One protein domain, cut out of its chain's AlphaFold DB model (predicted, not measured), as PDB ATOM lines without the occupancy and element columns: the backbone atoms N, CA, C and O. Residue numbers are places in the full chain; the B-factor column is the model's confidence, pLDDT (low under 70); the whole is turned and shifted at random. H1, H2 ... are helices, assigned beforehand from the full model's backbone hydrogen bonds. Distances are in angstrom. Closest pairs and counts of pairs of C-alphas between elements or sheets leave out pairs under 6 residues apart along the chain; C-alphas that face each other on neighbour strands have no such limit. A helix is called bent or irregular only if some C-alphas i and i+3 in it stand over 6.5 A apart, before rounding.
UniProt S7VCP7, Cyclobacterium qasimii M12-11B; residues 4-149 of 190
ATOM      1  N   VAL A   4     177.445 156.991 157.998       81.69
ATOM      2  CA  VAL A   4     178.679 157.434 158.664       81.69
ATOM      3  C   VAL A   4     179.149 156.465 159.752       81.69
ATOM      4  O   VAL A   4     180.339 156.179 159.824       81.69
ATOM      5  N   GLY A   5     178.235 155.912 160.562       86.81
ATOM      6  CA  GLY A   5     178.620 155.003 161.652       86.81
ATOM      7  C   GLY A   5     179.344 153.745 161.158       86.81
ATOM      8  O   GLY A   5     180.290 153.283 161.788       86.81
ATOM      9  N   GLY A   6     178.952 153.241 159.987       88.25
ATOM     10  CA  GLY A   6     179.569 152.065 159.386       88.25
ATOM     11  C   GLY A   6     180.962 152.288 158.851       88.25
ATOM     12  O   GLY A   6     181.870 151.500 159.099       88.25
ATOM     13  N   THR A   7     181.142 153.403 158.151       90.00
ATOM     14  CA  THR A   7     182.453 153.796 157.647       90.00
ATOM     15  C   THR A   7     183.442 153.999 158.794       90.00
ATOM     16  O   THR A   7     184.569 153.525 158.703       90.00
ATOM     17  N   LEU A   8     183.015 154.637 159.892       92.69
ATOM     18  CA  LEU A   8     183.855 154.801 161.083       92.69
ATOM     19  C   LEU A   8     184.265 153.451 161.677       92.69
ATOM     20  O   LEU A   8     185.446 153.245 161.935       92.69
ATOM     21  N   PHE A   9     183.322 152.514 161.817       91.94
ATOM     22  CA  PHE A   9     183.618 151.165 162.302       91.94
ATOM     23  C   PHE A   9     184.672 150.453 161.441       91.94
ATOM     24  O   PHE A   9     185.631 149.906 161.981       91.94
ATOM     25  N   ILE A  10     184.533 150.497 160.111       93.31
ATOM     26  CA  ILE A  10     185.487 149.865 159.187       93.31
ATOM     27  C   ILE A  10     186.872 150.503 159.314       93.31
ATOM     28  O   ILE A  10     187.861 149.783 159.398       93.31
ATOM     29  N   ILE A  11     186.954 151.837 159.368       94.25
ATOM     30  CA  ILE A  11     188.234 152.540 159.525       94.25
ATOM     31  C   ILE A  11     188.906 152.126 160.835       94.25
ATOM     32  O   ILE A  11     190.065 151.720 160.812       94.25
ATOM     33  N   THR A  12     188.182 152.157 161.957       95.25
ATOM     34  CA  THR A  12     188.719 151.745 163.261       95.25
ATOM     35  C   THR A  12     189.191 150.292 163.247       95.25
ATOM     36  O   THR A  12     190.291 150.007 163.716       95.25
ATOM     37  N   LEU A  13     188.403 149.378 162.676       94.19
ATOM     38  CA  LEU A  13     188.765 147.966 162.566       94.19
ATOM     39  C   LEU A  13     190.049 147.777 161.744       94.19
ATOM     40  O   LEU A  13     190.961 147.081 162.184       94.19
ATOM     41  N   LEU A  14     190.143 148.414 160.574       95.19
ATOM     42  CA  LEU A  14     191.322 148.314 159.712       95.19
ATOM     43  C   LEU A  14     192.562 148.919 160.373       95.19
ATOM     44  O   LEU A  14     193.638 148.337 160.271       95.19
ATOM     45  N   SER A  15     192.426 150.034 161.095       95.19
ATOM     46  CA  SER A  15     193.532 150.608 161.869       95.19
ATOM     47  C   SER A  15     194.063 149.632 162.919       95.19
ATOM     48  O   SER A  15     195.275 149.482 163.048       95.19
ATOM     49  N   ILE A  16     193.173 148.935 163.633       95.06
ATOM     50  CA  ILE A  16     193.560 147.914 164.615       95.06
ATOM     51  C   ILE A  16     194.280 146.751 163.922       95.06
ATOM     52  O   ILE A  16     195.349 146.352 164.372       95.06
ATOM     53  N   ILE A  17     193.745 146.237 162.812       94.25
ATOM     54  CA  ILE A  17     194.355 145.116 162.077       94.25
ATOM     55  C   ILE A  17     195.752 145.483 161.574       94.25
ATOM     56  O   ILE A  17     196.695 144.736 161.812       94.25
ATOM     57  N   ILE A  18     195.915 146.660 160.965       94.94
ATOM     58  CA  ILE A  18     197.220 147.137 160.481       94.94
ATOM     59  C   ILE A  18     198.220 147.266 161.637       94.94
ATOM     60  O   ILE A  18     199.399 146.944 161.476       94.94
ATOM     61  N   PHE A  19     197.770 147.718 162.810       95.12
ATOM     62  CA  PHE A  19     198.615 147.790 163.999       95.12
ATOM     63  C   PHE A  19     199.041 146.398 164.493       95.12
ATOM     64  O   PHE A  19     200.217 146.186 164.799       95.12
ATOM     65  N   LEU A  20     198.117 145.434 164.522       94.75
ATOM     66  CA  LEU A  20     198.419 144.037 164.843       94.75
ATOM     67  C   LEU A  20     199.422 143.442 163.842       94.75
ATOM     68  O   LEU A  20     200.419 142.851 164.257       94.75
ATOM     69  N   ASP A  21     199.207 143.648 162.541       95.31
ATOM     70  CA  ASP A  21     200.106 143.196 161.473       95.31
ATOM     71  C   ASP A  21     201.504 143.796 161.609       95.31
ATOM     72  O   ASP A  21     202.502 143.098 161.413       95.31
ATOM     73  N   TRP A  22     201.591 145.078 161.970       95.25
ATOM     74  CA  TRP A  22     202.862 145.737 162.234       95.25
ATOM     75  C   TRP A  22     203.606 145.078 163.399       95.25
ATOM     76  O   TRP A  22     204.810 144.839 163.296       95.25
ATOM     77  N   TYR A  23     202.907 144.735 164.483       94.25
ATOM     78  CA  TYR A  23     203.525 144.084 165.636       94.25
ATOM     79  C   TYR A  23     203.977 142.652 165.317       94.25
ATOM     80  O   TYR A  23     205.110 142.276 165.614       94.25
ATOM     81  N   VAL A  24     203.149 141.869 164.621       94.81
ATOM     82  CA  VAL A  24     203.515 140.520 164.153       94.81
ATOM     83  C   VAL A  24     204.734 140.573 163.225       94.81
ATOM     84  O   VAL A  24     205.644 139.751 163.353       94.81
ATOM     85  N   PHE A  25     204.824 141.582 162.352       94.88
ATOM     86  CA  PHE A  25     205.977 141.777 161.471       94.88
ATOM     87  C   PHE A  25     207.297 141.964 162.237       94.88
ATOM     88  O   PHE A  25     208.347 141.517 161.766       94.88
ATOM     89  N   GLN A  26     207.270 142.561 163.434       91.06
ATOM     90  CA  GLN A  26     208.468 142.684 164.275       91.06
ATOM     91  C   GLN A  26     209.003 141.325 164.739       91.06
ATOM     92  O   GLN A  26     210.224 141.149 164.832       91.06
ATOM     93  N   GLY A  27     208.109 140.361 164.979       88.75
ATOM     94  CA  GLY A  27     208.465 138.970 165.255       88.75
ATOM     95  C   GLY A  27     208.993 138.253 164.015       88.75
ATOM     96  O   GLY A  27     210.014 137.576 164.074       88.75
ATOM     97  N   ILE A  28     208.378 138.459 162.847       90.38
ATOM     98  CA  ILE A  28     208.856 137.858 161.587       90.38
ATOM     99  C   ILE A  28     210.271 138.348 161.251       90.38
ATOM    100  O   ILE A  28     211.144 137.549 160.908       90.38
ATOM    101  N   LYS A  29     210.532 139.650 161.410       90.19
ATOM    102  CA  LYS A  29     211.859 140.255 161.216       90.19
ATOM    103  C   LYS A  29     212.929 139.640 162.126       90.19
ATOM    104  O   LYS A  29     214.094 139.640 161.749       90.19
ATOM    105  N   ALA A  30     212.558 139.136 163.304       86.62
ATOM    106  CA  ALA A  30     213.489 138.463 164.210       86.62
ATOM    107  C   ALA A  30     213.917 137.070 163.716       86.62
ATOM    108  O   ALA A  30     214.980 136.580 164.097       86.62
ATOM    109  N   ILE A  31     213.096 136.430 162.882       87.62
ATOM    110  CA  ILE A  31     213.326 135.072 162.375       87.62
ATOM    111  C   ILE A  31     213.997 135.106 161.000       87.62
ATOM    112  O   ILE A  31     214.855 134.264 160.717       87.62
ATOM    113  N   LEU A  32     213.611 136.068 160.155       88.38
ATOM    114  CA  LEU A  32     214.108 136.206 158.789       88.38
ATOM    115  C   LEU A  32     215.618 136.513 158.750       88.38
ATOM    116  O   LEU A  32     216.076 137.421 159.447       88.38
ATOM    117  N   PRO A  33     216.396 135.816 157.898       85.44
ATOM    118  CA  PRO A  33     217.780 136.187 157.617       85.44
ATOM    119  C   PRO A  33     217.868 137.575 156.968       85.44
ATOM    120  O   PRO A  33     216.954 137.985 156.249       85.44
ATOM    121  N   ALA A  34     218.990 138.270 157.171       85.06
ATOM    122  CA  ALA A  34     219.205 139.620 156.642       85.06
ATOM    123  C   ALA A  34     219.059 139.692 155.110       85.06
ATOM    124  O   ALA A  34     218.417 140.613 154.605       85.06
ATOM    125  N   ASP A  35     219.552 138.679 154.393       86.19
ATOM    126  CA  ASP A  35     219.531 138.619 152.924       86.19
ATOM    127  C   ASP A  35     218.106 138.558 152.349       86.19
ATOM    128  O   ASP A  35     217.818 139.129 151.298       86.19
ATOM    129  N   TYR A  36     217.180 137.921 153.071       87.31
ATOM    130  CA  TYR A  36     215.782 137.768 152.655       87.31
ATOM    131  C   TYR A  36     214.853 138.809 153.275       87.31
ATOM    132  O   TYR A  36     213.660 138.828 152.969       87.31
ATOM    133  N   LEU A  37     215.360 139.692 154.137       88.44
ATOM    134  CA  LEU A  37     214.516 140.603 154.898       88.44
ATOM    135  C   LEU A  37     213.766 141.587 153.992       88.44
ATOM    136  O   LEU A  37     212.579 141.840 154.204       88.44
ATOM    137  N   THR A  38     214.434 142.124 152.969       88.31
ATOM    138  CA  THR A  38     213.828 143.082 152.031       88.31
ATOM    139  C   THR A  38     212.713 142.431 151.216       88.31
ATOM    140  O   THR A  38     211.612 142.976 151.135       88.31
ATOM    141  N   GLN A  39     212.964 141.241 150.661       89.56
ATOM    142  CA  GLN A  39     211.971 140.496 149.880       89.56
ATOM    143  C   GLN A  39     210.813 140.017 150.765       89.56
ATOM    144  O   GLN A  39     209.649 140.222 150.427       89.56
ATOM    145  N   GLY A  40     211.122 139.464 151.941       90.38
ATOM    146  CA  GLY A  40     210.134 139.007 152.916       90.38
ATOM    147  C   GLY A  40     209.238 140.138 153.419       90.38
ATOM    148  O   GLY A  40     208.031 139.948 153.544       90.38
ATOM    149  N   LYS A  41     209.790 141.341 153.631       92.75
ATOM    150  CA  LYS A  41     209.011 142.539 153.977       92.75
ATOM    151  C   LYS A  41     207.990 142.874 152.896       92.75
ATOM    152  O   LYS A  41     206.834 143.122 153.228       92.75
ATOM    153  N   ILE A  42     208.410 142.908 151.631       93.50
ATOM    154  CA  ILE A  42     207.519 143.242 150.514       93.50
ATOM    155  C   ILE A  42     206.388 142.214 150.441       93.50
ATOM    156  O   ILE A  42     205.225 142.598 150.488       93.50
ATOM    157  N   ILE A  43     206.725 140.921 150.434       94.38
ATOM    158  CA  ILE A  43     205.745 139.828 150.371       94.38
ATOM    159  C   ILE A  43     204.744 139.925 151.527       94.38
ATOM    160  O   ILE A  43     203.536 139.880 151.299       94.38
ATOM    161  N   TYR A  44     205.233 140.104 152.756       95.00
ATOM    162  CA  TYR A  44     204.380 140.201 153.936       95.00
ATOM    163  C   TYR A  44     203.392 141.364 153.836       95.00
ATOM    164  O   TYR A  44     202.191 141.161 153.988       95.00
ATOM    165  N   TRP A  45     203.875 142.575 153.536       96.06
ATOM    166  CA  TRP A  45     203.011 143.755 153.461       96.06
ATOM    167  C   TRP A  45     202.051 143.712 152.272       96.06
ATOM    168  O   TRP A  45     200.935 144.217 152.385       96.06
ATOM    169  N   THR A  46     202.426 143.071 151.162       96.88
ATOM    170  CA  THR A  46     201.503 142.811 150.050       96.88
ATOM    171  C   THR A  46     200.366 141.883 150.478       96.88
ATOM    172  O   THR A  46     199.205 142.195 150.216       96.88
ATOM    173  N   ILE A  47     200.669 140.779 151.171       95.81
ATOM    174  CA  ILE A  47     199.649 139.841 151.666       95.81
ATOM    175  C   ILE A  47     198.764 140.513 152.720       95.81
ATOM    176  O   ILE A  47     197.541 140.466 152.602       95.81
ATOM    177  N   ALA A  48     199.359 141.183 153.711       95.56
ATOM    178  CA  ALA A  48     198.625 141.892 154.758       95.56
ATOM    179  C   ALA A  48     197.707 142.977 154.168       95.56
ATOM    180  O   ALA A  48     196.529 143.054 154.508       95.56
ATOM    181  N   GLY A  49     198.206 143.756 153.202       96.31
ATOM    182  CA  GLY A  49     197.415 144.751 152.481       96.31
ATOM    183  C   GLY A  49     196.245 144.136 151.709       96.31
ATOM    184  O   GLY A  49     195.126 144.641 151.788       96.31
ATOM    185  N   ALA A  50     196.465 143.016 151.017       96.62
ATOM    186  CA  ALA A  50     195.404 142.301 150.311       96.62
ATOM    187  C   ALA A  50     194.319 141.780 151.270       96.62
ATOM    188  O   ALA A  50     193.129 141.955 151.004       96.62
ATOM    189  N   VAL A  51     194.717 141.201 152.410       95.88
ATOM    190  CA  VAL A  51     193.793 140.746 153.460       95.88
ATOM    191  C   VAL A  51     193.002 141.921 154.034       95.88
ATOM    192  O   VAL A  51     191.780 141.834 154.134       95.88
ATOM    193  N   ALA A  52     193.655 143.042 154.349       95.56
ATOM    194  CA  ALA A  52     192.995 144.232 154.880       95.56
ATOM    195  C   ALA A  52     191.957 144.811 153.902       95.56
ATOM    196  O   ALA A  52     190.829 145.102 154.304       95.56
ATOM    197  N   ILE A  53     192.291 144.918 152.610       96.19
ATOM    198  CA  ILE A  53     191.351 145.374 151.571       96.19
ATOM    199  C   ILE A  53     190.160 144.416 151.466       96.19
ATOM    200  O   ILE A  53     189.008 144.855 151.449       96.19
ATOM    201  N   TRP A  54     190.418 143.108 151.440       96.00
ATOM    202  CA  TRP A  54     189.378 142.085 151.356       96.00
ATOM    203  C   TRP A  54     188.438 142.083 152.575       96.00
ATOM    204  O   TRP A  54     187.218 141.951 152.423       96.00
ATOM    205  N   LEU A  55     188.966 142.308 153.782       95.56
ATOM    206  CA  LEU A  55     188.161 142.478 154.996       95.56
ATOM    207  C   LEU A  55     187.341 143.765 154.952       95.56
ATOM    208  O   LEU A  55     186.143 143.729 155.232       95.56
ATOM    209  N   GLY A  56     187.949 144.882 154.546       95.12
ATOM    210  CA  GLY A  56     187.249 146.153 154.370       95.12
ATOM    211  C   GLY A  56     186.057 146.016 153.421       95.12
ATOM    212  O   GLY A  56     184.951 146.443 153.752       95.12
ATOM    213  N   PHE A  57     186.249 145.330 152.291       95.25
ATOM    214  CA  PHE A  57     185.175 145.012 151.352       95.25
ATOM    215  C   PHE A  57     184.106 144.104 151.976       95.25
ATOM    216  O   PHE A  57     182.917 144.387 151.861       95.25
ATOM    217  N   THR A  58     184.509 143.055 152.697       95.19
ATOM    218  CA  THR A  58     183.580 142.135 153.373       95.19
ATOM    219  C   THR A  58     182.660 142.875 154.350       95.19
ATOM    220  O   THR A  58     181.441 142.709 154.291       95.19
ATOM    221  N   PHE A  59     183.214 143.713 155.232       94.12
ATOM    222  CA  PHE A  59     182.424 144.479 156.202       94.12
ATOM    223  C   PHE A  59     181.568 145.558 155.538       94.12
ATOM    224  O   PHE A  59     180.431 145.778 155.956       94.12
ATOM    225  N   TYR A  60     182.070 146.189 154.474       94.12
ATOM    226  CA  TYR A  60     181.288 147.116 153.664       94.12
ATOM    227  C   TYR A  60     180.047 146.437 153.064       94.12
ATOM    228  O   TYR A  60     178.943 146.967 153.194       94.12
ATOM    229  N   THR A  61     180.198 145.244 152.485       92.56
ATOM    230  CA  THR A  61     179.083 144.459 151.931       92.56
ATOM    231  C   THR A  61     178.072 144.063 153.005       92.56
ATOM    232  O   THR A  61     176.882 144.310 152.826       92.56
ATOM    233  N   ILE A  62     178.519 143.544 154.158       93.19
ATOM    234  CA  ILE A  62     177.626 143.193 155.282       93.19
ATOM    235  C   ILE A  62     176.798 144.408 155.718       93.19
ATOM    236  O   ILE A  62     175.595 144.298 155.961       93.19
ATOM    237  N   MET A  63     177.429 145.580 155.798       90.31
ATOM    238  CA  MET A  63     176.766 146.800 156.242       90.31
ATOM    239  C   MET A  63     175.777 147.363 155.219       90.31
ATOM    240  O   MET A  63     174.779 147.971 155.606       90.31
ATOM    241  N   GLN A  64     176.040 147.174 153.926       89.31
ATOM    242  CA  GLN A  64     175.113 147.563 152.866       89.31
ATOM    243  C   GLN A  64     173.916 146.623 152.762       89.31
ATOM    244  O   GLN A  64     172.790 147.090 152.609       89.31
ATOM    245  N   GLU A  65     174.150 145.315 152.841       89.25
ATOM    246  CA  GLU A  65     173.097 144.310 152.701       89.25
ATOM    247  C   GLU A  65     172.262 144.143 153.978       89.25
ATOM    248  O   GLU A  65     171.148 143.625 153.918       89.25
ATOM    249  N   GLY A  66     172.790 144.550 155.138       88.31
ATOM    250  CA  GLY A  66     172.128 144.398 156.438       88.31
ATOM    251  C   GLY A  66     171.976 142.941 156.890       88.31
ATOM    252  O   GLY A  66     171.255 142.661 157.845       88.31
ATOM    253  N   LYS A  67     172.638 142.005 156.206       90.06
ATOM    254  CA  LYS A  67     172.621 140.567 156.480       90.06
ATOM    255  C   LYS A  67     173.993 139.964 156.203       90.06
ATOM    256  O   LYS A  67     174.768 140.485 155.407       90.06
ATOM    257  N   ILE A  68     174.278 138.837 156.847       92.69
ATOM    258  CA  ILE A  68     175.500 138.070 156.601       92.69
ATOM    259  C   ILE A  68     175.184 137.018 155.535       92.69
ATOM    260  O   ILE A  68     174.449 136.065 155.794       92.69
ATOM    261  N   SER A  69     175.716 137.206 154.327       93.88
ATOM    262  CA  SER A  69     175.643 136.208 153.255       93.88
ATOM    263  C   SER A  69     176.542 134.999 153.556       93.88
ATOM    264  O   SER A  69     177.437 135.069 154.400       93.88
ATOM    265  N   THR A  70     176.360 133.886 152.839       92.12
ATOM    266  CA  THR A  70     177.247 132.714 152.964       92.12
ATOM    267  C   THR A  70     178.704 133.057 152.638       92.12
ATOM    268  O   THR A  70     179.604 132.593 153.336       92.12
ATOM    269  N   ALA A  71     178.940 133.916 151.641       92.00
ATOM    270  CA  ALA A  71     180.281 134.387 151.297       92.00
ATOM    271  C   ALA A  71     180.880 135.238 152.427       92.00
ATOM    272  O   ALA A  71     181.992 134.979 152.877       92.00
ATOM    273  N   SER A  72     180.110 136.189 152.968       93.81
ATOM    274  CA  SER A  72     180.532 137.003 154.114       93.81
ATOM    275  C   SER A  72     180.810 136.153 155.357       93.81
ATOM    276  O   SER A  72     181.750 136.434 156.093       93.81
ATOM    277  N   GLN A  73     180.040 135.084 155.581       93.38
ATOM    278  CA  GLN A  73     180.273 134.143 156.674       93.38
ATOM    279  C   GLN A  73     181.598 133.389 156.507       93.38
ATOM    280  O   GLN A  73     182.349 133.252 157.470       93.38
ATOM    281  N   GLN A  74     181.916 132.926 155.295       93.38
ATOM    282  CA  GLN A  74     183.215 132.313 155.006       93.38
ATOM    283  C   GLN A  74     184.359 133.305 155.229       93.38
ATOM    284  O   GLN A  74     185.360 132.945 155.851       93.38
ATOM    285  N   SER A  75     184.181 134.558 154.804       95.00
ATOM    286  CA  SER A  75     185.166 135.608 155.037       95.00
ATOM    287  C   SER A  75     185.400 135.864 156.526       95.00
ATOM    288  O   SER A  75     186.544 135.933 156.968       95.00
ATOM    289  N   LEU A  76     184.327 135.941 157.319       94.69
ATOM    290  CA  LEU A  76     184.402 136.113 158.772       94.69
ATOM    291  C   LEU A  76     185.074 134.922 159.465       94.69
ATOM    292  O   LEU A  76     185.840 135.116 160.403       94.69
ATOM    293  N   ASN A  77     184.844 133.696 158.994       94.62
ATOM    294  CA  ASN A  77     185.525 132.520 159.536       94.62
ATOM    295  C   ASN A  77     187.040 132.591 159.309       94.62
ATOM    296  O   ASN A  77     187.813 132.335 160.231       94.62
ATOM    297  N   LEU A  78     187.473 132.963 158.101       94.75
ATOM    298  CA  LEU A  78     188.896 133.119 157.800       94.75
ATOM    299  C   LEU A  78     189.506 134.302 158.565       94.75
ATOM    300  O   LEU A  78     190.606 134.179 159.097       94.75
ATOM    301  N   PHE A  79     188.774 135.413 158.684       95.25
ATOM    302  CA  PHE A  79     189.154 136.543 159.531       95.25
ATOM    303  C   PHE A  79     189.426 136.101 160.971       95.25
ATOM    304  O   PHE A  79     190.466 136.442 161.524       95.25
ATOM    305  N   LEU A  80     188.529 135.305 161.562       94.69
ATOM    306  CA  LEU A  80     188.694 134.793 162.923       94.69
ATOM    307  C   LEU A  80     189.940 133.912 163.060       94.69
ATOM    308  O   LEU A  80     190.667 134.054 164.039       94.69
ATOM    309  N   VAL A  81     190.222 133.046 162.081       96.00
ATOM    310  CA  VAL A  81     191.441 132.218 162.078       96.00
ATOM    311  C   VAL A  81     192.687 133.103 162.105       96.00
ATOM    312  O   VAL A  81     193.569 132.897 162.940       96.00
ATOM    313  N   ILE A  82     192.755 134.101 161.218       94.81
ATOM    314  CA  ILE A  82     193.895 135.021 161.120       94.81
ATOM    315  C   ILE A  82     194.045 135.812 162.422       94.81
ATOM    316  O   ILE A  82     195.125 135.813 163.007       94.81
ATOM    317  N   LEU A  83     192.954 136.398 162.923       95.19
ATOM    318  CA  LEU A  83     192.948 137.213 164.135       95.19
ATOM    319  C   LEU A  83     193.442 136.423 165.351       95.19
ATOM    320  O   LEU A  83     194.318 136.887 166.075       95.19
ATOM    321  N   VAL A  84     192.921 135.214 165.572       95.81
ATOM    322  CA  VAL A  84     193.332 134.377 166.710       95.81
ATOM    323  C   VAL A  84     194.800 133.969 166.589       95.81
ATOM    324  O   VAL A  84     195.530 133.979 167.584       95.81
ATOM    325  N   THR A  85     195.254 133.651 165.377       95.19
ATOM    326  CA  THR A  85     196.657 133.303 165.118       95.19
ATOM    327  C   THR A  85     197.572 134.487 165.433       95.19
ATOM    328  O   THR A  85     198.534 134.336 166.185       95.19
ATOM    329  N   GLN A  86     197.237 135.680 164.937       94.69
ATOM    330  CA  GLN A  86     197.981 136.913 165.201       94.69
ATOM    331  C   GLN A  86     198.012 137.246 166.693       94.69
ATOM    332  O   GLN A  86     199.086 137.493 167.233       94.69
ATOM    333  N   LEU A  87     196.867 137.197 167.378       95.44
ATOM    334  CA  LEU A  87     196.789 137.451 168.819       95.44
ATOM    335  C   LEU A  87     197.662 136.483 169.614       95.44
ATOM    336  O   LEU A  87     198.350 136.902 170.541       95.44
ATOM    337  N   THR A  88     197.690 135.208 169.222       95.69
ATOM    338  CA  THR A  88     198.558 134.216 169.863       95.69
ATOM    339  C   THR A  88     200.025 134.604 169.708       95.69
ATOM    340  O   THR A  88     200.732 134.671 170.709       95.69
ATOM    341  N   VAL A  89     200.478 134.943 168.495       94.88
ATOM    342  CA  VAL A  89     201.857 135.414 168.260       94.88
ATOM    343  C   VAL A  89     202.173 136.650 169.108       94.88
ATOM    344  O   VAL A  89     203.215 136.698 169.763       94.88
ATOM    345  N   ILE A  90     201.268 137.630 169.127       94.81
ATOM    346  CA  ILE A  90     201.439 138.895 169.852       94.81
ATOM    347  C   ILE A  90     201.661 138.651 171.344       94.81
ATOM    348  O   ILE A  90     202.550 139.268 171.918       94.81
ATOM    349  N   VAL A  91     200.911 137.740 171.971       93.75
ATOM    350  CA  VAL A  91     201.062 137.435 173.405       93.75
ATOM    351  C   VAL A  91     202.479 136.952 173.733       93.75
ATOM    352  O   VAL A  91     203.065 137.396 174.719       93.75
ATOM    353  N   PHE A  92     203.062 136.086 172.900       91.38
ATOM    354  CA  PHE A  92     204.425 135.591 173.120       91.38
ATOM    355  C   PHE A  92     205.491 136.661 172.867       91.38
ATOM    356  O   PHE A  92     206.420 136.795 173.663       91.38
ATOM    357  N   LEU A  93     205.343 137.450 171.799       91.00
ATOM    358  CA  LEU A  93     206.247 138.567 171.502       91.00
ATOM    359  C   LEU A  93     206.196 139.644 172.595       91.00
ATOM    360  O   LEU A  93     207.227 140.174 172.998       91.00
ATOM    361  N   PHE A  94     205.012 139.910 173.141       91.81
ATOM    362  CA  PHE A  94     204.844 140.842 174.249       91.81
ATOM    363  C   PHE A  94     205.531 140.344 175.525       91.81
ATOM    364  O   PHE A  94     206.155 141.126 176.241       91.81
ATOM    365  N   GLY A  95     205.492 139.032 175.781       88.31
ATOM    366  CA  GLY A  95     206.269 138.409 176.854       88.31
ATOM    367  C   GLY A  95     207.779 138.636 176.704       88.31
ATOM    368  O   GLY A  95     208.444 138.992 177.678       88.31
ATOM    369  N   GLU A  96     208.318 138.498 175.488       86.75
ATOM    370  CA  GLU A  96     209.724 138.820 175.188       86.75
ATOM    371  C   GLU A  96     210.044 140.292 175.487       86.75
ATOM    372  O   GLU A  96     211.045 140.601 176.141       86.75
ATOM    373  N   ASP A  97     209.182 141.205 175.033       87.44
ATOM    374  CA  ASP A  97     209.360 142.645 175.208       87.44
ATOM    375  C   ASP A  97     209.381 143.053 176.691       87.44
ATOM    376  O   ASP A  97     210.192 143.900 177.073       87.44
ATOM    377  N   ILE A  98     208.560 142.423 177.542       88.06
ATOM    378  CA  ILE A  98     208.567 142.648 178.997       88.06
ATOM    379  C   ILE A  98     209.910 142.240 179.606       88.06
ATOM    380  O   ILE A  98     210.522 143.025 180.335       88.06
ATOM    381  N   VAL A  99     210.387 141.027 179.305       85.00
ATOM    382  CA  VAL A  99     211.658 140.515 179.846       85.00
ATOM    383  C   VAL A  99     212.813 141.429 179.441       85.00
ATOM    384  O   VAL A  99     213.678 141.748 180.261       85.00
ATOM    385  N   ARG A 100     212.797 141.919 178.197       81.94
ATOM    386  CA  ARG A 100     213.774 142.893 177.705       81.94
ATOM    387  C   ARG A 100     213.682 144.220 178.453       81.94
ATOM    388  O   ARG A 100     214.713 144.727 178.883       81.94
ATOM    389  N   GLY A 101     212.478 144.759 178.637       83.75
ATOM    390  CA  GLY A 101     212.259 146.012 179.362       83.75
ATOM    391  C   GLY A 101     212.817 145.965 180.785       83.75
ATOM    392  O   GLY A 101     213.540 146.873 181.191       83.75
ATOM    393  N   ILE A 102     212.571 144.869 181.509       83.94
ATOM    394  CA  ILE A 102     213.098 144.661 182.866       83.94
ATOM    395  C   ILE A 102     214.632 144.589 182.852       83.94
ATOM    396  O   ILE A 102     215.288 145.265 183.645       83.94
ATOM    397  N   GLY A 103     215.216 143.818 181.927       81.81
ATOM    398  CA  GLY A 103     216.671 143.697 181.795       81.81
ATOM    399  C   GLY A 103     217.363 145.022 181.457       81.81
ATOM    400  O   GLY A 103     218.427 145.318 182.001       81.81
ATOM    401  N   SER A 104     216.748 145.850 180.607       81.19
ATOM    402  CA  SER A 104     217.255 147.186 180.270       81.19
ATOM    403  C   SER A 104     217.227 148.139 181.465       81.19
ATOM    404  O   SER A 104     218.194 148.867 181.679       81.19
ATOM    405  N   VAL A 105     216.161 148.112 182.271       84.12
ATOM    406  CA  VAL A 105     216.058 148.934 183.490       84.12
ATOM    407  C   VAL A 105     217.092 148.502 184.530       84.12
ATOM    408  O   VAL A 105     217.767 149.352 185.107       84.12
ATOM    409  N   TYR A 106     217.272 147.193 184.730       82.00
ATOM    410  CA  TYR A 106     218.272 146.664 185.660       82.00
ATOM    411  C   TYR A 106     219.706 147.030 185.250       82.00
ATOM    412  O   TYR A 106     220.492 147.469 186.088       82.00
ATOM    413  N   GLY A 107     220.043 146.905 183.960       80.69
ATOM    414  CA  GLY A 107     221.359 147.291 183.438       80.69
ATOM    415  C   GLY A 107     221.635 148.790 183.587       80.69
ATOM    416  O   GLY A 107     222.717 149.178 184.019       80.69
ATOM    417  N   TYR A 108     220.632 149.637 183.329       82.50
ATOM    418  CA  TYR A 108     220.744 151.081 183.552       82.50
ATOM    419  C   TYR A 108     220.962 151.431 185.033       82.50
ATOM    420  O   TYR A 108     221.778 152.292 185.347       82.50
ATOM    421  N   ALA A 109     220.275 150.741 185.948       84.44
ATOM    422  CA  ALA A 109     220.372 150.992 187.385       84.44
ATOM    423  C   ALA A 109     221.682 150.493 188.023       84.44
ATOM    424  O   ALA A 109     222.139 151.068 189.006       84.44
ATOM    425  N   THR A 110     222.279 149.424 187.489       82.75
ATOM    426  CA  THR A 110     223.485 148.788 188.055       82.75
ATOM    427  C   THR A 110     224.779 149.170 187.339       82.75
ATOM    428  O   THR A 110     225.856 148.788 187.789       82.75
ATOM    429  N   GLY A 111     224.697 149.908 186.227       74.50
ATOM    430  CA  GLY A 111     225.854 150.239 185.388       74.50
ATOM    431  C   GLY A 111     226.456 149.031 184.660       74.50
ATOM    432  O   GLY A 111     227.489 149.166 184.010       74.50
ATOM    433  N   ALA A 112     225.821 147.858 184.750       66.69
ATOM    434  CA  ALA A 112     226.234 146.666 184.034       66.69
ATOM    435  C   ALA A 112     225.850 146.802 182.555       66.69
ATOM    436  O   ALA A 112     224.669 146.788 182.189       66.69
ATOM    437  N   THR A 113     226.851 146.920 181.684       60.62
ATOM    438  CA  THR A 113     226.668 146.672 180.257       60.62
ATOM    439  C   THR A 113     226.357 145.189 180.097       60.62
ATOM    440  O   THR A 113     227.164 144.328 180.431       60.62
ATOM    441  N   ASN A 114     225.147 144.866 179.639       59.94
ATOM    442  CA  ASN A 114     224.797 143.493 179.283       59.94
ATOM    443  C   ASN A 114     225.578 143.115 178.012       59.94
ATOM    444  O   ASN A 114     225.103 143.288 176.888       59.94
ATOM    445  N   GLU A 115     226.814 142.673 178.206       60.12
ATOM    446  CA  GLU A 115     227.735 142.206 177.179       60.12
ATOM    447  C   GLU A 115     227.324 140.803 176.725       60.12
ATOM    448  O   GLU A 115     227.562 139.815 177.405       60.12
ATOM    449  N   ASP A 116     226.577 140.756 175.617       60.09
ATOM    450  CA  ASP A 116     226.769 139.818 174.501       60.09
ATOM    451  C   ASP A 116     225.602 139.966 173.513       60.09
ATOM    452  O   ASP A 116     224.593 139.250 173.552       60.09
ATOM    453  N   GLY A 117     225.733 140.912 172.576       64.25
ATOM    454  CA  GLY A 117     224.715 141.169 171.545       64.25
ATOM    455  C   GLY A 117     224.364 139.927 170.710       64.25
ATOM    456  O   GLY A 117     223.226 139.783 170.259       64.25
ATOM    457  N   SER A 118     225.308 138.989 170.578       67.75
ATOM    458  CA  SER A 118     225.109 137.697 169.910       67.75
ATOM    459  C   SER A 118     224.152 136.773 170.682       67.75
ATOM    460  O   SER A 118     223.205 136.227 170.107       67.75
ATOM    461  N   LEU A 119     224.322 136.657 172.007       71.94
ATOM    462  CA  LEU A 119     223.445 135.843 172.854       71.94
ATOM    463  C   LEU A 119     222.029 136.433 172.922       71.94
ATOM    464  O   LEU A 119     221.047 135.687 172.889       71.94
ATOM    465  N   MET A 120     221.900 137.764 172.953       72.94
ATOM    466  CA  MET A 120     220.596 138.439 172.931       72.94
ATOM    467  C   MET A 120     219.851 138.236 171.604       72.94
ATOM    468  O   MET A 120     218.650 137.949 171.612       72.94
ATOM    469  N   ALA A 121     220.549 138.322 170.466       77.31
ATOM    470  CA  ALA A 121     219.957 138.081 169.150       77.31
ATOM    471  C   ALA A 121     219.468 136.629 168.991       77.31
ATOM    472  O   ALA A 121     218.372 136.397 168.476       77.31
ATOM    473  N   SER A 122     220.243 135.659 169.490       83.38
ATOM    474  CA  SER A 122     219.878 134.237 169.475       83.38
ATOM    475  C   SER A 122     218.599 133.951 170.277       83.38
ATOM    476  O   SER A 122     217.673 133.314 169.767       83.38
ATOM    477  N   ARG A 123     218.483 134.501 171.496       81.69
ATOM    478  CA  ARG A 123     217.287 134.350 172.350       81.69
ATOM    479  C   ARG A 123     216.025 134.907 171.692       81.69
ATOM    480  O   ARG A 123     214.997 134.234 171.682       81.69
ATOM    481  N   ARG A 124     216.111 136.097 171.090       83.69
ATOM    482  CA  ARG A 124     214.997 136.734 170.367       83.69
ATOM    483  C   ARG A 124     214.508 135.889 169.191       83.69
ATOM    484  O   ARG A 124     213.307 135.700 169.006       83.69
ATOM    485  N   LYS A 125     215.438 135.333 168.413       86.81
ATOM    486  CA  LYS A 125     215.099 134.434 167.306       86.81
ATOM    487  C   LYS A 125     214.394 133.171 167.808       86.81
ATOM    488  O   LYS A 125     213.383 132.781 167.230       86.81
ATOM    489  N   PHE A 126     214.887 132.572 168.893       89.00
ATOM    490  CA  PHE A 126     214.302 131.369 169.491       89.00
ATOM    491  C   PHE A 126     212.874 131.602 170.009       89.00
ATOM    492  O   PHE A 126     211.967 130.837 169.681       89.00
ATOM    493  N   ILE A 127     212.648 132.686 170.757       88.94
ATOM    494  CA  ILE A 127     211.321 133.019 171.299       88.94
ATOM    495  C   ILE A 127     210.337 133.326 170.172       88.94
ATOM    496  O   ILE A 127     209.231 132.786 170.165       88.94
ATOM    497  N   SER A 128     210.753 134.115 169.176       90.75
ATOM    498  CA  SER A 128     209.924 134.373 167.999       90.75
ATOM    499  C   SER A 128     209.568 133.067 167.275       90.75
ATOM    500  O   SER A 128     208.404 132.849 166.958       90.75
ATOM    501  N   GLN A 129     210.509 132.140 167.069       93.00
ATOM    502  CA  GLN A 129     210.210 130.837 166.453       93.00
ATOM    503  C   GLN A 129     209.181 130.022 167.249       93.00
ATOM    504  O   GLN A 129     208.255 129.468 166.653       93.00
ATOM    505  N   ILE A 130     209.296 129.988 168.581       93.75
ATOM    506  CA  ILE A 130     208.305 129.334 169.448       93.75
ATOM    507  C   ILE A 130     206.943 130.016 169.325       93.75
ATOM    508  O   ILE A 130     205.936 129.321 169.220       93.75
ATOM    509  N   ALA A 131     206.894 131.349 169.289       93.25
ATOM    510  CA  ALA A 131     205.646 132.097 169.155       93.25
ATOM    511  C   ALA A 131     204.858 131.666 167.909       93.25
ATOM    512  O   ALA A 131     203.670 131.358 168.003       93.25
ATOM    513  N   PHE A 132     205.523 131.571 166.751       93.75
ATOM    514  CA  PHE A 132     204.883 131.112 165.514       93.75
ATOM    515  C   PHE A 132     204.527 129.621 165.550       93.75
ATOM    516  O   PHE A 132     203.462 129.243 165.062       93.75
ATOM    517  N   ALA A 133     205.367 128.777 166.156       95.38
ATOM    518  CA  ALA A 133     205.076 127.353 166.307       95.38
ATOM    519  C   ALA A 133     203.837 127.111 167.185       95.38
ATOM    520  O   ALA A 133     202.963 126.323 166.826       95.38
ATOM    521  N   VAL A 134     203.717 127.825 168.306       96.00
ATOM    522  CA  VAL A 134     202.553 127.735 169.195       96.00
ATOM    523  C   VAL A 134     201.318 128.334 168.534       96.00
ATOM    524  O   VAL A 134     200.247 127.748 168.642       96.00
ATOM    525  N   ALA A 135     201.447 129.440 167.797       95.44
ATOM    526  CA  ALA A 135     200.334 130.040 167.060       95.44
ATOM    527  C   ALA A 135     199.773 129.134 165.951       95.44
ATOM    528  O   ALA A 135     198.593 129.246 165.610       95.44
ATOM    529  N   ALA A 136     200.561 128.183 165.439       96.12
ATOM    530  CA  ALA A 136     200.059 127.172 164.515       96.12
ATOM    531  C   ALA A 136     198.977 126.277 165.154       96.12
ATOM    532  O   ALA A 136     198.072 125.835 164.451       96.12
ATOM    533  N   ILE A 137     199.004 126.060 166.477       96.19
ATOM    534  CA  ILE A 137     198.020 125.229 167.192       96.19
ATOM    535  C   ILE A 137     196.599 125.801 167.069       96.19
ATOM    536  O   ILE A 137     195.734 125.103 166.529       96.19
ATOM    537  N   PRO A 138     196.304 127.041 167.520       95.31
ATOM    538  CA  PRO A 138     194.979 127.609 167.338       95.31
ATOM    539  C   PRO A 138     194.659 127.829 165.858       95.31
ATOM    540  O   PRO A 138     193.523 127.582 165.467       95.31
ATOM    541  N   MET A 139     195.629 128.186 165.008       95.62
ATOM    542  CA  MET A 139     195.395 128.303 163.563       95.62
ATOM    543  C   MET A 139     194.826 127.002 162.977       95.62
ATOM    544  O   MET A 139     193.756 126.998 162.367       95.62
ATOM    545  N   THR A 140     195.502 125.872 163.204       95.81
ATOM    546  CA  THR A 140     195.058 124.555 162.732       95.81
ATOM    547  C   THR A 140     193.777 124.104 163.432       95.81
ATOM    548  O   THR A 140     192.897 123.551 162.776       95.81
ATOM    549  N   GLY A 141     193.627 124.379 164.730       94.56
ATOM    550  CA  GLY A 141     192.414 124.070 165.488       94.56
ATOM    551  C   GLY A 141     191.174 124.762 164.917       94.56
ATOM    552  O   GLY A 141     190.146 124.115 164.710       94.56
ATOM    553  N   PHE A 142     191.279 126.049 164.580       93.38
ATOM    554  CA  PHE A 142     190.200 126.797 163.936       93.38
ATOM    555  C   PHE A 142     189.912 126.284 162.524       93.38
ATOM    556  O   PHE A 142     188.750 126.065 162.191       93.38
ATOM    557  N   ILE A 143     190.943 126.023 161.714       94.06
ATOM    558  CA  ILE A 143     190.769 125.443 160.372       94.06
ATOM    559  C   ILE A 143     190.034 124.097 160.457       94.06
ATOM    560  O   ILE A 143     189.054 123.878 159.743       94.06
ATOM    561  N   TYR A 144     190.443 123.215 161.372       92.94
ATOM    562  CA  TYR A 144     189.781 121.931 161.606       92.94
ATOM    563  C   TYR A 144     188.327 122.105 162.072       92.94
ATOM    564  O   TYR A 144     187.426 121.427 161.569       92.94
ATOM    565  N   GLY A 145     188.072 123.047 162.985       90.44
ATOM    566  CA  GLY A 145     186.729 123.391 163.452       90.44
ATOM    567  C   GLY A 145     185.816 123.905 162.333       90.44
ATOM    568  O   GLY A 145     184.655 123.509 162.260       90.44
ATOM    569  N   ILE A 146     186.343 124.714 161.412       90.50
ATOM    570  CA  ILE A 146     185.595 125.221 160.254       90.50
ATOM    571  C   ILE A 146     185.268 124.088 159.275       90.50
ATOM    572  O   ILE A 146     184.128 123.987 158.820       90.50
ATOM    573  N   ILE A 147     186.244 123.231 158.955       89.75
ATOM    574  CA  ILE A 147     186.079 122.165 157.956       89.75
ATOM    575  C   ILE A 147     185.167 121.050 158.477       89.75
ATOM    576  O   ILE A 147     184.258 120.621 157.769       89.75
ATOM    577  N   LYS A 148     185.402 120.568 159.703       85.06
ATOM    578  CA  LYS A 148     184.731 119.377 160.247       85.06
ATOM    579  C   LYS A 148     183.738 119.694 161.361       85.06
ATOM    580  O   LYS A 148     182.675 119.081 161.414       85.06
ATOM    581  N   GLY A 149     184.042 120.669 162.215       77.00
ATOM    582  CA  GLY A 149     183.197 121.033 163.359       77.00
ATOM    583  C   GLY A 149     181.807 121.539 162.965       77.00
ATOM    584  O   GLY A 149     180.846 121.270 163.678       77.00
TER     585      GLY A 149
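Overview. This is residues 4 to 149 of the 190 residues of a protein of Cyclobacterium qasimii M12-11B (UniProt S7VCP7). Two long helical hairpins, H1 with H2 and H3 with H4, are set across each other at steep angles. H1 and H3 face each other across the crossing, while H2 and H4 lie farther out and are apart; the longest helix, H3, runs on with residues 97 to 110 past its contacts with the other helices. The printed part has 146 residues with four named helices, in the order H1, H2, H3, H4, and no named strand, so the class is all helix. It is loose, with a radius of gyration of the C-alphas of 19.0 A, and elongated, spanning 62 by 38 by 28 A.

Along the chain. H3, residues 70 to 110, measures 60.2 A from first to last C-alpha and begins at C-alpha 70, (177.247, 132.714, 152.964). H4, residues 117 to 149, measures 46.9 A and ends at C-alpha 149, (183.197, 121.033, 163.359). H1, residues 4 to 31, measures 41.4 A and begins at C-alpha 4, (178.679, 157.434, 158.664). H2, residues 34 to 65, measures 46.5 A; it has a kink of 28 degrees near residue 41 and is irregular, with C-alphas 35 and 38 standing 7.3 A apart.

Arrangement. H1 and H3 are the hubs, touching three helices each. H3 and H4 form a helical hairpin: they touch, opposite ways at a shallow tilt of 22 degrees, the closest C-alphas being those of Val 89 and Ala 131, 5.1 A apart, and H3 does so with residues 77 to 96 alone. H3 touches H1 at a steep tilt of 54 degrees, the same way, through residues 86 to 93 of H3 and 20 to 27 of H1 alone; the closest C-alphas, of Val 24 and Ile 90, are 6.3 A apart. H1 and H2 form the other hairpin, opposite ways at a shallow tilt of 20 degrees, with the C-alphas of Ile 10 and Gly 56 closest at 6.3 A. H2 touches H3 at a steep tilt of 46 degrees, opposite ways, with residues 55 to 62 of H2 and 72 to 79 of H3 alone; the C-alphas of Thr 58 and Ser 72 are closest, at 6.0 A. H1 touches H4 at a steep tilt of 50 degrees, opposite ways, with residues 27 to 31 of H1 and 124 to 129 of H4 alone; the C-alphas of Ile 31 and Lys 125 are closest, at 5.3 A. The helix packing is part aligned, part crossed: two of the five touching pairs are at a shallow tilt. In H3 every O i to N i+4 pair is within hydrogen-bond range; the counts are 23 of 24 in H1, 26 of 28 in H2 and 27 of 29 in H4.

Size, cuts and confidence. The C-alphas of Glu 65 and Gly 111, the two farthest apart, are 62.3 A apart. The printed part has no cut. The links H1 to H2 and H2 to H3 are tight and H3 to H4 is short. Mean pLDDT of the printed part is 89.6; residues 112 to 118, of which 117 and 118 belong to H4, are under 70.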